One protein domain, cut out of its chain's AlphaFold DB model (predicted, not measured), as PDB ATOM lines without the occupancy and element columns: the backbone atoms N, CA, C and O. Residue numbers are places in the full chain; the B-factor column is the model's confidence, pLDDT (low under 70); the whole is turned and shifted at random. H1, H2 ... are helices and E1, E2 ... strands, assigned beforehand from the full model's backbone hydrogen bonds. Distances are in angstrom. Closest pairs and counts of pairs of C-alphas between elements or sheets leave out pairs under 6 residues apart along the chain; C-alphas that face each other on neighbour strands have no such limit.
ATOM      1  N   GLU A 443     158.896 172.126 114.842       61.53
ATOM      2  CA  GLU A 443     157.649 172.860 114.574       61.53
ATOM      3  C   GLU A 443     157.092 172.472 113.187       61.53
ATOM      4  O   GLU A 443     157.827 171.983 112.335       61.53
ATOM      5  N   SER A 444     155.803 172.715 112.906       62.75
ATOM      6  CA  SER A 444     155.162 172.413 111.605       62.75
ATOM      7  C   SER A 444     155.610 173.349 110.460       62.75
ATOM      8  O   SER A 444     154.787 173.980 109.795       62.75
ATOM      9  N   ARG A 445     156.921 173.470 110.242       67.94
ATOM     10  CA  ARG A 445     157.589 174.293 109.223       67.94
ATOM     11  C   ARG A 445     158.619 173.462 108.453       67.94
ATOM     12  O   ARG A 445     158.907 172.329 108.816       67.94
ATOM     13  N   LEU A 446     159.161 174.011 107.367       70.19
ATOM     14  CA  LEU A 446     160.204 173.330 106.595       70.19
ATOM     15  C   LEU A 446     161.553 173.416 107.315       70.19
ATOM     16  O   LEU A 446     162.064 174.511 107.550       70.19
ATOM     17  N   GLU A 447     162.141 172.260 107.618       72.88
ATOM     18  CA  GLU A 447     163.433 172.131 108.297       72.88
ATOM     19  C   GLU A 447     164.420 171.336 107.435       72.88
ATOM     20  O   GLU A 447     164.051 170.384 106.746       72.88
ATOM     21  N   VAL A 448     165.693 171.740 107.454       76.19
ATOM     22  CA  VAL A 448     166.779 171.035 106.755       76.19
ATOM     23  C   VAL A 448     167.809 170.587 107.775       76.19
ATOM     24  O   VAL A 448     168.340 171.394 108.536       76.19
ATOM     25  N   ILE A 449     168.133 169.296 107.752       80.00
ATOM     26  CA  ILE A 449     169.175 168.714 108.593       80.00
ATOM     27  C   ILE A 449     170.348 168.313 107.701       80.00
ATOM     28  O   ILE A 449     170.220 167.452 106.834       80.00
ATOM     29  N   SER A 450     171.503 168.939 107.918       74.94
ATOM     30  CA  SER A 450     172.748 168.613 107.222       74.94
ATOM     31  C   SER A 450     173.649 167.776 108.120       74.94
ATOM     32  O   SER A 450     173.984 168.195 109.228       74.94
ATOM     33  N   VAL A 451     174.062 166.601 107.641       76.00
ATOM     34  CA  VAL A 451     175.024 165.725 108.326       76.00
ATOM     35  C   VAL A 451     176.345 165.759 107.565       76.00
ATOM     36  O   VAL A 451     176.419 165.306 106.421       76.00
ATOM     37  N   TYR A 452     177.404 166.267 108.194       72.25
ATOM     38  CA  TYR A 452     178.727 166.388 107.574       72.25
ATOM     39  C   TYR A 452     179.817 165.711 108.414       72.25
ATOM     40  O   TYR A 452     179.597 165.352 109.566       72.25
ATOM     41  N   GLY A 453     180.981 165.474 107.805       62.62
ATOM     42  CA  GLY A 453     182.129 164.825 108.445       62.62
ATOM     43  C   GLY A 453     183.035 164.113 107.436       62.62
ATOM     44  O   GLY A 453     182.690 163.976 106.256       62.62
ATOM     45  N   MET A 454     184.175 163.607 107.900       67.00
ATOM     46  CA  MET A 454     185.190 162.921 107.089       67.00
ATOM     47  C   MET A 454     184.622 161.729 106.272       67.00
ATOM     48  O   MET A 454     183.679 161.047 106.709       67.00
ATOM     49  N   PRO A 455     185.133 161.470 105.051       66.94
ATOM     50  CA  PRO A 455     184.790 160.282 104.263       66.94
ATOM     51  C   PRO A 455     185.024 158.996 105.058       66.94
ATOM     52  O   PRO A 455     186.079 158.845 105.659       66.94
ATOM     53  N   GLY A 456     184.049 158.081 105.063       71.12
ATOM     54  CA  GLY A 456     184.131 156.810 105.795       71.12
ATOM     55  C   GLY A 456     183.621 156.824 107.245       71.12
ATOM     56  O   GLY A 456     183.619 155.770 107.874       71.12
ATOM     57  N   LEU A 457     183.147 157.967 107.772       81.00
ATOM     58  CA  LEU A 457     182.593 158.076 109.140       81.00
ATOM     59  C   LEU A 457     181.242 157.371 109.360       81.00
ATOM     60  O   LEU A 457     180.771 157.306 110.485       81.00
ATOM     61  N   GLY A 458     180.596 156.864 108.306       77.06
ATOM     62  CA  GLY A 458     179.280 156.220 108.419       77.06
ATOM     63  C   GLY A 458     178.083 157.171 108.303       77.06
ATOM     64  O   GLY A 458     176.979 156.800 108.681       77.06
ATOM     65  N   LYS A 459     178.265 158.377 107.739       81.75
ATOM     66  CA  LYS A 459     177.189 159.370 107.518       81.75
ATOM     67  C   LYS A 459     175.951 158.772 106.840       81.75
ATOM     68  O   LYS A 459     174.847 158.900 107.355       81.75
ATOM     69  N   THR A 460     176.143 158.088 105.710       78.44
ATOM     70  CA  THR A 460     175.055 157.455 104.950       78.44
ATOM     71  C   THR A 460     174.345 156.389 105.779       78.44
ATOM     72  O   THR A 460     173.121 156.354 105.792       78.44
ATOM     73  N   SER A 461     175.095 155.572 106.525       81.25
ATOM     74  CA  SER A 461     174.537 154.545 107.411       81.25
ATOM     75  C   SER A 461     173.716 155.155 108.552       81.25
ATOM     76  O   SER A 461     172.626 154.671 108.836       81.25
ATOM     77  N   LEU A 462     174.190 156.253 109.154       85.44
ATOM     78  CA  LEU A 462     173.465 156.984 110.196       85.44
ATOM     79  C   LEU A 462     172.140 157.551 109.669       85.44
ATOM     80  O   LEU A 462     171.086 157.291 110.244       85.44
ATOM     81  N   VAL A 463     172.183 158.298 108.559       86.62
ATOM     82  CA  VAL A 463     170.979 158.909 107.969       86.62
ATOM     83  C   VAL A 463     170.001 157.831 107.508       86.62
ATOM     84  O   VAL A 463     168.798 157.975 107.710       86.62
ATOM     85  N   LYS A 464     170.499 156.714 106.962       83.00
ATOM     86  CA  LYS A 464     169.660 155.578 106.572       83.00
ATOM     87  C   LYS A 464     168.943 154.956 107.771       83.00
ATOM     88  O   LYS A 464     167.749 154.696 107.683       83.00
ATOM     89  N   LYS A 465     169.623 154.792 108.908       84.25
ATOM     90  CA  LYS A 465     168.994 154.287 110.138       84.25
ATOM     91  C   LYS A 465     167.927 155.211 110.699       84.25
ATOM     92  O   LYS A 465     166.879 154.734 111.111       84.25
ATOM     93  N   VAL A 466     168.167 156.518 110.676       88.19
ATOM     94  CA  VAL A 466     167.154 157.506 111.069       88.19
ATOM     95  C   VAL A 466     165.950 157.449 110.127       88.19
ATOM     96  O   VAL A 466     164.814 157.448 110.589       88.19
ATOM     97  N   TYR A 467     166.195 157.348 108.819       84.88
ATOM     98  CA  TYR A 467     165.151 157.237 107.801       84.88
ATOM     99  C   TYR A 467     164.277 155.985 107.988       84.88
ATOM    100  O   TYR A 467     163.058 156.075 107.893       84.88
ATOM    101  N   ASP A 468     164.884 154.837 108.305       84.50
ATOM    102  CA  ASP A 468     164.168 153.572 108.531       84.50
ATOM    103  C   ASP A 468     163.567 153.450 109.948       84.50
ATOM    104  O   ASP A 468     162.943 152.440 110.281       84.50
ATOM    105  N   HIS A 469     163.742 154.456 110.812       87.38
ATOM    106  CA  HIS A 469     163.301 154.385 112.200       87.38
ATOM    107  C   HIS A 469     161.774 154.498 112.317       87.38
ATOM    108  O   HIS A 469     161.152 155.419 111.787       87.38
ATOM    109  N   GLN A 470     161.156 153.626 113.121       85.12
ATOM    110  CA  GLN A 470     159.695 153.534 113.243       85.12
ATOM    111  C   GLN A 470     159.025 154.863 113.635       85.12
ATOM    112  O   GLN A 470     157.997 155.219 113.067       85.12
ATOM    113  N   ARG A 471     159.627 155.633 114.555       88.94
ATOM    114  CA  ARG A 471     159.139 156.979 114.931       88.94
ATOM    115  C   ARG A 471     159.089 157.958 113.754       88.94
ATOM    116  O   ARG A 471     158.189 158.783 113.713       88.94
ATOM    117  N   VAL A 472     160.045 157.880 112.826       87.00
ATOM    118  CA  VAL A 472     160.116 158.762 111.651       87.00
ATOM    119  C   VAL A 472     159.086 158.314 110.617       87.00
ATOM    120  O   VAL A 472     158.272 159.123 110.181       87.00
ATOM    121  N   ILE A 473     159.033 157.010 110.323       85.75
ATOM    122  CA  ILE A 473     158.051 156.418 109.398       85.75
ATOM    123  C   ILE A 473     156.609 156.708 109.843       85.75
ATOM    124  O   ILE A 473     155.750 156.994 109.020       85.75
ATOM    125  N   GLN A 474     156.324 156.656 111.147       87.38
ATOM    126  CA  GLN A 474     154.989 156.952 111.681       87.38
ATOM    127  C   GLN A 474     154.641 158.445 111.668       87.38
ATOM    128  O   GLN A 474     153.461 158.789 111.675       87.38
ATOM    129  N   HIS A 475     155.644 159.325 111.694       86.00
ATOM    130  CA  HIS A 475     155.440 160.770 111.740       86.00
ATOM    131  C   HIS A 475     155.169 161.361 110.349       86.00
ATOM    132  O   HIS A 475     154.313 162.234 110.207       86.00
ATOM    133  N   PHE A 476     155.861 160.873 109.316       80.81
ATOM    134  CA  PHE A 476     155.732 161.377 107.950       80.81
ATOM    135  C   PHE A 476     154.799 160.499 107.109       80.81
ATOM    136  O   PHE A 476     155.023 159.302 106.968       80.81
ATOM    137  N   GLN A 477     153.778 161.102 106.485       75.69
ATOM    138  CA  GLN A 477     152.882 160.386 105.558       75.69
ATOM    139  C   GLN A 477     153.630 159.848 104.328       75.69
ATOM    140  O   GLN A 477     153.296 158.780 103.812       75.69
ATOM    141  N   HIS A 478     154.644 160.588 103.876       68.12
ATOM    142  CA  HIS A 478     155.491 160.267 102.733       68.12
ATOM    143  C   HIS A 478     156.950 160.591 103.079       68.12
ATOM    144  O   HIS A 478     157.231 161.613 103.705       68.12
ATOM    145  N   HIS A 479     157.883 159.729 102.680       69.75
ATOM    146  CA  HIS A 479     159.321 159.951 102.831       69.75
ATOM    147  C   HIS A 479     160.066 159.318 101.646       69.75
ATOM    148  O   HIS A 479     159.696 158.243 101.169       69.75
ATOM    149  N   VAL A 480     161.111 159.983 101.153       63.00
ATOM    150  CA  VAL A 480     161.831 159.590  99.930       63.00
ATOM    151  C   VAL A 480     163.333 159.539 100.201       63.00
ATOM    152  O   VAL A 480     163.879 160.419 100.863       63.00
ATOM    153  N   TRP A 481     164.011 158.520  99.665       69.88
ATOM    154  CA  TRP A 481     165.468 158.388  99.702       69.88
ATOM    155  C   TRP A 481     166.057 158.597  98.305       69.88
ATOM    156  O   TRP A 481     165.743 157.845  97.382       69.88
ATOM    157  N   ILE A 482     166.937 159.589  98.151       59.88
ATOM    158  CA  ILE A 482     167.573 159.926  96.870       59.88
ATOM    159  C   ILE A 482     169.087 159.746  96.996       59.88
ATOM    160  O   ILE A 482     169.736 160.429  97.787       59.88
ATOM    161  N   ASN A 483     169.659 158.851  96.186       59.88
ATOM    162  CA  ASN A 483     171.109 158.717  96.049       59.88
ATOM    163  C   ASN A 483     171.621 159.639  94.942       59.88
ATOM    164  O   ASN A 483     171.169 159.563  93.802       59.88
ATOM    165  N   THR A 490     173.969 167.803  87.886       58.84
ATOM    166  CA  THR A 490     173.398 168.690  88.922       58.84
ATOM    167  C   THR A 490     172.105 169.357  88.455       58.84
ATOM    168  O   THR A 490     171.114 169.384  89.181       58.84
ATOM    169  N   LYS A 491     172.072 169.770  87.187       59.72
ATOM    170  CA  LYS A 491     170.889 170.293  86.502       59.72
ATOM    171  C   LYS A 491     169.675 169.352  86.530       59.72
ATOM    172  O   LYS A 491     168.572 169.793  86.823       59.72
ATOM    173  N   GLU A 492     169.861 168.072  86.223       67.94
ATOM    174  CA  GLU A 492     168.771 167.088  86.187       67.94
ATOM    175  C   GLU A 492     168.318 166.704  87.598       67.94
ATOM    176  O   GLU A 492     167.119 166.613  87.847       67.94
ATOM    177  N   LEU A 493     169.255 166.621  88.551       69.75
ATOM    178  CA  LEU A 493     168.926 166.400  89.959       69.75
ATOM    179  C   LEU A 493     168.038 167.523  90.513       69.75
ATOM    180  O   LEU A 493     167.002 167.247  91.108       69.75
ATOM    181  N   ILE A 494     168.419 168.788  90.306       67.62
ATOM    182  CA  ILE A 494     167.653 169.927  90.828       67.62
ATOM    183  C   ILE A 494     166.277 170.007  90.157       67.62
ATOM    184  O   ILE A 494     165.288 170.268  90.837       67.62
ATOM    185  N   LYS A 495     166.180 169.727  88.851       75.44
ATOM    186  CA  LYS A 495     164.887 169.637  88.152       75.44
ATOM    187  C   LYS A 495     163.973 168.595  88.781       75.44
ATOM    188  O   LYS A 495     162.795 168.876  88.990       75.44
ATOM    189  N   ASP A 496     164.494 167.409  89.065       70.38
ATOM    190  CA  ASP A 496     163.704 166.340  89.670       70.38
ATOM    191  C   ASP A 496     163.327 166.669  91.115       70.38
ATOM    192  O   ASP A 496     162.185 166.443  91.509       70.38
ATOM    193  N   MET A 497     164.222 167.322  91.859       70.44
ATOM    194  CA  MET A 497     163.937 167.842  93.194       70.44
ATOM    195  C   MET A 497     162.801 168.877  93.166       70.44
ATOM    196  O   MET A 497     161.867 168.769  93.951       70.44
ATOM    197  N   ILE A 498     162.813 169.831  92.225       70.31
ATOM    198  CA  ILE A 498     161.731 170.818  92.053       70.31
ATOM    199  C   ILE A 498     160.409 170.121  91.711       70.31
ATOM    200  O   ILE A 498     159.384 170.422  92.317       70.31
ATOM    201  N   LYS A 499     160.409 169.167  90.773       75.94
ATOM    202  CA  LYS A 499     159.186 168.430  90.407       75.94
ATOM    203  C   LYS A 499     158.590 167.683  91.602       75.94
ATOM    204  O   LYS A 499     157.374 167.703  91.771       75.94
ATOM    205  N   GLN A 500     159.429 167.046  92.418       66.62
ATOM    206  CA  GLN A 500     158.990 166.303  93.601       66.62
ATOM    207  C   GLN A 500     158.497 167.237  94.711       66.62
ATOM    208  O   GLN A 500     157.403 167.032  95.225       66.62
ATOM    209  N   LEU A 501     159.243 168.300  95.028       68.31
ATOM    210  CA  LEU A 501     158.871 169.262  96.071       68.31
ATOM    211  C   LEU A 501     157.518 169.927  95.795       68.31
ATOM    212  O   LEU A 501     156.707 170.047  96.708       68.31
ATOM    213  N   TYR A 502     157.257 170.318  94.544       75.81
ATOM    214  CA  TYR A 502     155.971 170.896  94.138       75.81
ATOM    215  C   TYR A 502     154.860 169.837  94.029       75.81
ATOM    216  O   TYR A 502     153.707 170.116  94.356       75.81
ATOM    217  N   GLY A 503     155.208 168.602  93.645       68.12
ATOM    218  CA  GLY A 503     154.285 167.465  93.620       68.12
ATOM    219  C   GLY A 503     153.742 167.087  95.003       68.12
ATOM    220  O   GLY A 503     152.533 166.910  95.149       68.12
ATOM    221  N   GLU A 504     154.602 167.037  96.024       61.66
ATOM    222  CA  GLU A 504     154.229 166.703  97.411       61.66
ATOM    223  C   GLU A 504     153.248 167.715  98.020       61.66
ATOM    224  O   GLU A 504     152.295 167.352  98.709       61.66
ATOM    225  N   ILE A 505     153.421 169.000  97.713       63.06
ATOM    226  CA  ILE A 505     152.531 170.066  98.202       63.06
ATOM    227  C   ILE A 505     151.305 170.296  97.306       63.06
ATOM    228  O   ILE A 505     150.511 171.192  97.581       63.06
ATOM    229  N   LYS A 506     151.137 169.491  96.245       71.62
ATOM    230  CA  LYS A 506     150.054 169.599  95.251       71.62
ATOM    231  C   LYS A 506     149.978 170.972  94.568       71.62
ATOM    232  O   LYS A 506     148.897 171.405  94.169       71.62
ATOM    233  N   GLU A 507     151.114 171.645  94.408       73.75
ATOM    234  CA  GLU A 507     151.219 172.904  93.667       73.75
ATOM    235  C   GLU A 507     151.783 172.653  92.258       73.75
ATOM    236  O   GLU A 507     152.556 171.715  92.041       73.75
ATOM    237  N   PRO A 508     151.409 173.467  91.257       76.62
ATOM    238  CA  PRO A 508     151.939 173.315  89.912       76.62
ATOM    239  C   PRO A 508     153.438 173.639  89.876       76.62
ATOM    240  O   PRO A 508     153.875 174.687  90.351       76.62
ATOM    241  N   VAL A 509     154.219 172.748  89.258       78.00
ATOM    242  CA  VAL A 509     155.651 172.964  89.004       78.00
ATOM    243  C   VAL A 509     155.838 174.273  88.212       78.00
ATOM    244  O   VAL A 509     155.114 174.480  87.231       78.00
ATOM    245  N   PRO A 510     156.799 175.147  88.578       77.56
ATOM    246  CA  PRO A 510     157.030 176.407  87.874       77.56
ATOM    247  C   PRO A 510     157.251 176.213  86.363       77.56
ATOM    248  O   PRO A 510     157.961 175.299  85.930       77.56
ATOM    249  N   GLN A 511     156.653 177.078  85.536       73.00
ATOM    250  CA  GLN A 511     156.838 177.017  84.083       73.00
ATOM    251  C   GLN A 511     158.304 177.296  83.713       73.00
ATOM    252  O   GLN A 511     158.908 178.245  84.205       73.00
ATOM    253  N   GLY A 512     158.880 176.463  82.840       69.94
ATOM    254  CA  GLY A 512     160.257 176.620  82.353       69.94
ATOM    255  C   GLY A 512     161.323 175.772  83.060       69.94
ATOM    256  O   GLY A 512     162.462 175.771  82.607       69.94
ATOM    257  N   VAL A 513     160.986 174.973  84.085       73.12
ATOM    258  CA  VAL A 513     161.953 174.104  84.807       73.12
ATOM    259  C   VAL A 513     162.748 173.175  83.874       73.12
ATOM    260  O   VAL A 513     163.924 172.906  84.110       73.12
ATOM    261  N   ALA A 514     162.159 172.722  82.762       69.94
ATOM    262  CA  ALA A 514     162.863 171.900  81.774       69.94
ATOM    263  C   ALA A 514     163.993 172.655  81.039       69.94
ATOM    264  O   ALA A 514     165.011 172.047  80.688       69.94
ATOM    265  N   THR A 515     163.828 173.965  80.835       72.25
ATOM    266  CA  THR A 515     164.700 174.833  80.029       72.25
ATOM    267  C   THR A 515     165.584 175.773  80.853       72.25
ATOM    268  O   THR A 515     166.529 176.318  80.293       72.25
ATOM    269  N   MET A 516     165.329 175.934  82.159       73.75
ATOM    270  CA  MET A 516     166.135 176.757  83.075       73.75
ATOM    271  C   MET A 516     167.613 176.341  83.076       73.75
ATOM    272  O   MET A 516     167.947 175.161  82.930       73.75
ATOM    273  N   ASP A 517     168.510 177.310  83.226       62.53
ATOM    274  CA  ASP A 517     169.919 177.088  83.551       62.53
ATOM    275  C   ASP A 517     170.092 176.672  85.028       62.53
ATOM    276  O   ASP A 517     169.137 176.631  85.806       62.53
ATOM    277  N   GLU A 518     171.303 176.268  85.405       46.81
ATOM    278  CA  GLU A 518     171.570 175.677  86.720       46.81
ATOM    279  C   GLU A 518     171.396 176.667  87.884       46.81
ATOM    280  O   GLU A 518     170.930 176.271  88.955       46.81
ATOM    281  N   ASP A 519     171.706 177.944  87.675       48.00
ATOM    282  CA  ASP A 519     171.632 178.966  88.717       48.00
ATOM    283  C   ASP A 519     170.185 179.425  88.925       48.00
ATOM    284  O   ASP A 519     169.735 179.555  90.067       48.00
ATOM    285  N   SER A 520     169.396 179.504  87.851       60.50
ATOM    286  CA  SER A 520     167.936 179.667  87.918       60.50
ATOM    287  C   SER A 520     167.244 178.511  88.659       60.50
ATOM    288  O   SER A 520     166.330 178.730  89.461       60.50
ATOM    289  N   LEU A 521     167.695 177.267  88.450       57.28
ATOM    290  CA  LEU A 521     167.183 176.083  89.156       57.28
ATOM    291  C   LEU A 521     167.520 176.123  90.658       57.28
ATOM    292  O   LEU A 521     166.633 175.914  91.489       57.28
ATOM    293  N   LYS A 522     168.770 176.446  91.024       52.19
ATOM    294  CA  LYS A 522     169.186 176.644  92.430       52.19
ATOM    295  C   LYS A 522     168.414 177.779  93.087       52.19
ATOM    296  O   LYS A 522     167.980 177.637  94.226       52.19
ATOM    297  N   THR A 523     168.207 178.879  92.369       57.12
ATOM    298  CA  THR A 523     167.434 180.033  92.842       57.12
ATOM    299  C   THR A 523     165.982 179.654  93.086       57.12
ATOM    300  O   THR A 523     165.443 179.996  94.128       57.12
ATOM    301  N   THR A 524     165.364 178.873  92.200       62.62
ATOM    302  CA  THR A 524     163.986 178.387  92.378       62.62
ATOM    303  C   THR A 524     163.850 177.527  93.633       62.62
ATOM    304  O   THR A 524     162.939 177.745  94.430       62.62
ATOM    305  N   VAL A 525     164.792 176.603  93.858       58.34
ATOM    306  CA  VAL A 525     164.850 175.820  95.100       58.34
ATOM    307  C   VAL A 525     165.068 176.734  96.303       58.34
ATOM    308  O   VAL A 525     164.315 176.655  97.262       58.34
ATOM    309  N   ASN A 526     166.032 177.652  96.257       52.28
ATOM    310  CA  ASN A 526     166.318 178.562  97.366       52.28
ATOM    311  C   ASN A 526     165.144 179.493  97.690       52.28
ATOM    312  O   ASN A 526     164.868 179.712  98.862       52.28
ATOM    313  N   VAL A 527     164.423 180.008  96.694       59.84
ATOM    314  CA  VAL A 527     163.222 180.836  96.877       59.84
ATOM    315  C   VAL A 527     162.091 180.011  97.486       59.84
ATOM    316  O   VAL A 527     161.492 180.450  98.467       59.84
ATOM    317  N   PHE A 528     161.843 178.803  96.972       63.00
ATOM    318  CA  PHE A 528     160.875 177.856  97.538       63.00
ATOM    319  C   PHE A 528     161.161 177.569  99.020       63.00
ATOM    320  O   PHE A 528     160.270 177.594  99.870       63.00
ATOM    321  N   LEU A 529     162.437 177.358  99.330       58.28
ATOM    322  CA  LEU A 529     162.967 177.082 100.656       58.28
ATOM    323  C   LEU A 529     162.936 178.320 101.588       58.28
ATOM    324  O   LEU A 529     162.619 178.198 102.771       58.28
ATOM    325  N   GLN A 530     163.205 179.526 101.075       51.62
ATOM    326  CA  GLN A 530     163.216 180.787 101.837       51.62
ATOM    327  C   GLN A 530     161.817 181.322 102.148       51.62
ATOM    328  O   GLN A 530     161.587 181.812 103.254       51.62
ATOM    329  N   GLN A 531     160.869 181.206 101.211       58.22
ATOM    330  CA  GLN A 531     159.479 181.648 101.399       58.22
ATOM    331  C   GLN A 531     158.781 180.941 102.565       58.22
ATOM    332  O   GLN A 531     157.779 181.438 103.078       58.22
ATOM    333  N   ARG A 532     159.313 179.796 103.002       60.00
ATOM    334  CA  ARG A 532     158.732 178.965 104.055       60.00
ATOM    335  C   ARG A 532     159.563 178.915 105.347       60.00
ATOM    336  O   ARG A 532     159.267 178.101 106.215       60.00
ATOM    337  N   GLY A 533     160.537 179.821 105.502       48.94
ATOM    338  CA  GLY A 533     161.216 180.081 106.778       48.94
ATOM    339  C   GLY A 533     162.048 178.908 107.300       48.94
ATOM    340  O   GLY A 533     161.738 178.352 108.351       48.94
ATOM    341  N   LEU A 534     163.109 178.549 106.577       53.72
ATOM    342  CA  LEU A 534     163.990 177.442 106.943       53.72
ATOM    343  C   LEU A 534     164.754 177.657 108.246       53.72
ATOM    344  O   LEU A 534     165.551 178.590 108.372       53.72
ATOM    345  N   TYR A 535     164.612 176.689 109.145       52.56
ATOM    346  CA  TYR A 535     165.570 176.434 110.211       52.56
ATOM    347  C   TYR A 535     166.477 175.276 109.785       52.56
ATOM    348  O   TYR A 535     166.016 174.195 109.418       52.56
ATOM    349  N   GLY A 536     167.783 175.543 109.759       59.97
ATOM    350  CA  GLY A 536     168.802 174.571 109.381       59.97
ATOM    351  C   GLY A 536     169.521 174.033 110.611       59.97
ATOM    352  O   GLY A 536     170.150 174.802 111.338       59.97
ATOM    353  N   HIS A 537     169.476 172.722 110.822       66.44
ATOM    354  CA  HIS A 537     170.305 172.047 111.815       66.44
ATOM    355  C   HIS A 537     171.531 171.447 111.133       66.44
ATOM    356  O   HIS A 537     171.425 170.778 110.105       66.44
ATOM    357  N   VAL A 538     172.712 171.666 111.707       63.25
ATOM    358  CA  VAL A 538     173.953 171.061 111.219       63.25
ATOM    359  C   VAL A 538     174.462 170.087 112.274       63.25
ATOM    360  O   VAL A 538     174.759 170.481 113.402       63.25
ATOM    361  N   TYR A 539     174.558 168.812 111.906       75.25
ATOM    362  CA  TYR A 539     175.168 167.770 112.720       75.25
ATOM    363  C   TYR A 539     176.567 167.447 112.194       75.25
ATOM    364  O   TYR A 539     176.725 166.927 111.085       75.25
ATOM    365  N   ASN A 540     177.583 167.738 113.003       73.38
ATOM    366  CA  ASN A 540     178.939 167.263 112.762       73.38
ATOM    367  C   ASN A 540     179.055 165.825 113.273       73.38
ATOM    368  O   ASN A 540     178.972 165.602 114.481       73.38
ATOM    369  N   LEU A 541     179.228 164.860 112.371       79.38
ATOM    370  CA  LEU A 541     179.498 163.484 112.764       79.38
ATOM    371  C   LEU A 541     180.971 163.356 113.149       79.38
ATOM    372  O   LEU A 541     181.860 163.575 112.325       79.38
TER     373      LEU A 541
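AT A GLANCE: This is residues 443 to 483 and 490 to 541 of the 906 residues of an uncharacterized protein of Tetracentron sinense (UniProt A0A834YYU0). Two parallel strands, E1 and E2, make a small ribbon with H1 beside E1; H3 and H4 form a second group, a helix pair. Residues 469 to 477, including H2, stick out. The 93 printed residues have six named elements, ordered E1 H1 H2 H3 H4 E2, mixed in class; the whole is only just loose, close to compact, radius of gyration of the C-alphas 15.0 A, spanning 38 by 31 by 22 A.

HOW THE PARTS SIT: E1, residues 447 to 452, and E2, residues 535 to 540, are parallel at 18 degrees; N 450 and O 537 are within hydrogen-bond range, 2.9 A. The closest C-alphas of E1 and H1, residues 459 to 467, are Val 451 and Lys 459, 6.8 A. H2, residues 470 to 475, is close to H1 but not clearly touching; closest C-alphas Val 466 and Val 472, 7.2 A. H3, residues 490 to 504, and H4, residues 518 to 530, touch, closest C-alphas Lys 491 and Glu 518, 5.4 A, the same way at a shallow tilt of 33 degrees, only just short of steep. In H1, H2, H3 and H4 every O i to N i+4 pair is within hydrogen-bond range.

IN THESE COORDINATES: E1 begins at C-alpha 447 (163.433, 172.131, 108.297); E2 ends at C-alpha 540 (178.939, 167.263, 112.762). H3 is 21.1 A long from first to last C-alpha.

THE WHOLE: The farthest C-alphas, Leu 457 and Gln 511, are 40.6 A apart. Residues 484 to 489 are cut out, a 12.5 A gap between C-alphas 483 and 490. The link H3 to H4 is long. pLDDT is under 70 in 46 residues, among them 517 to 538.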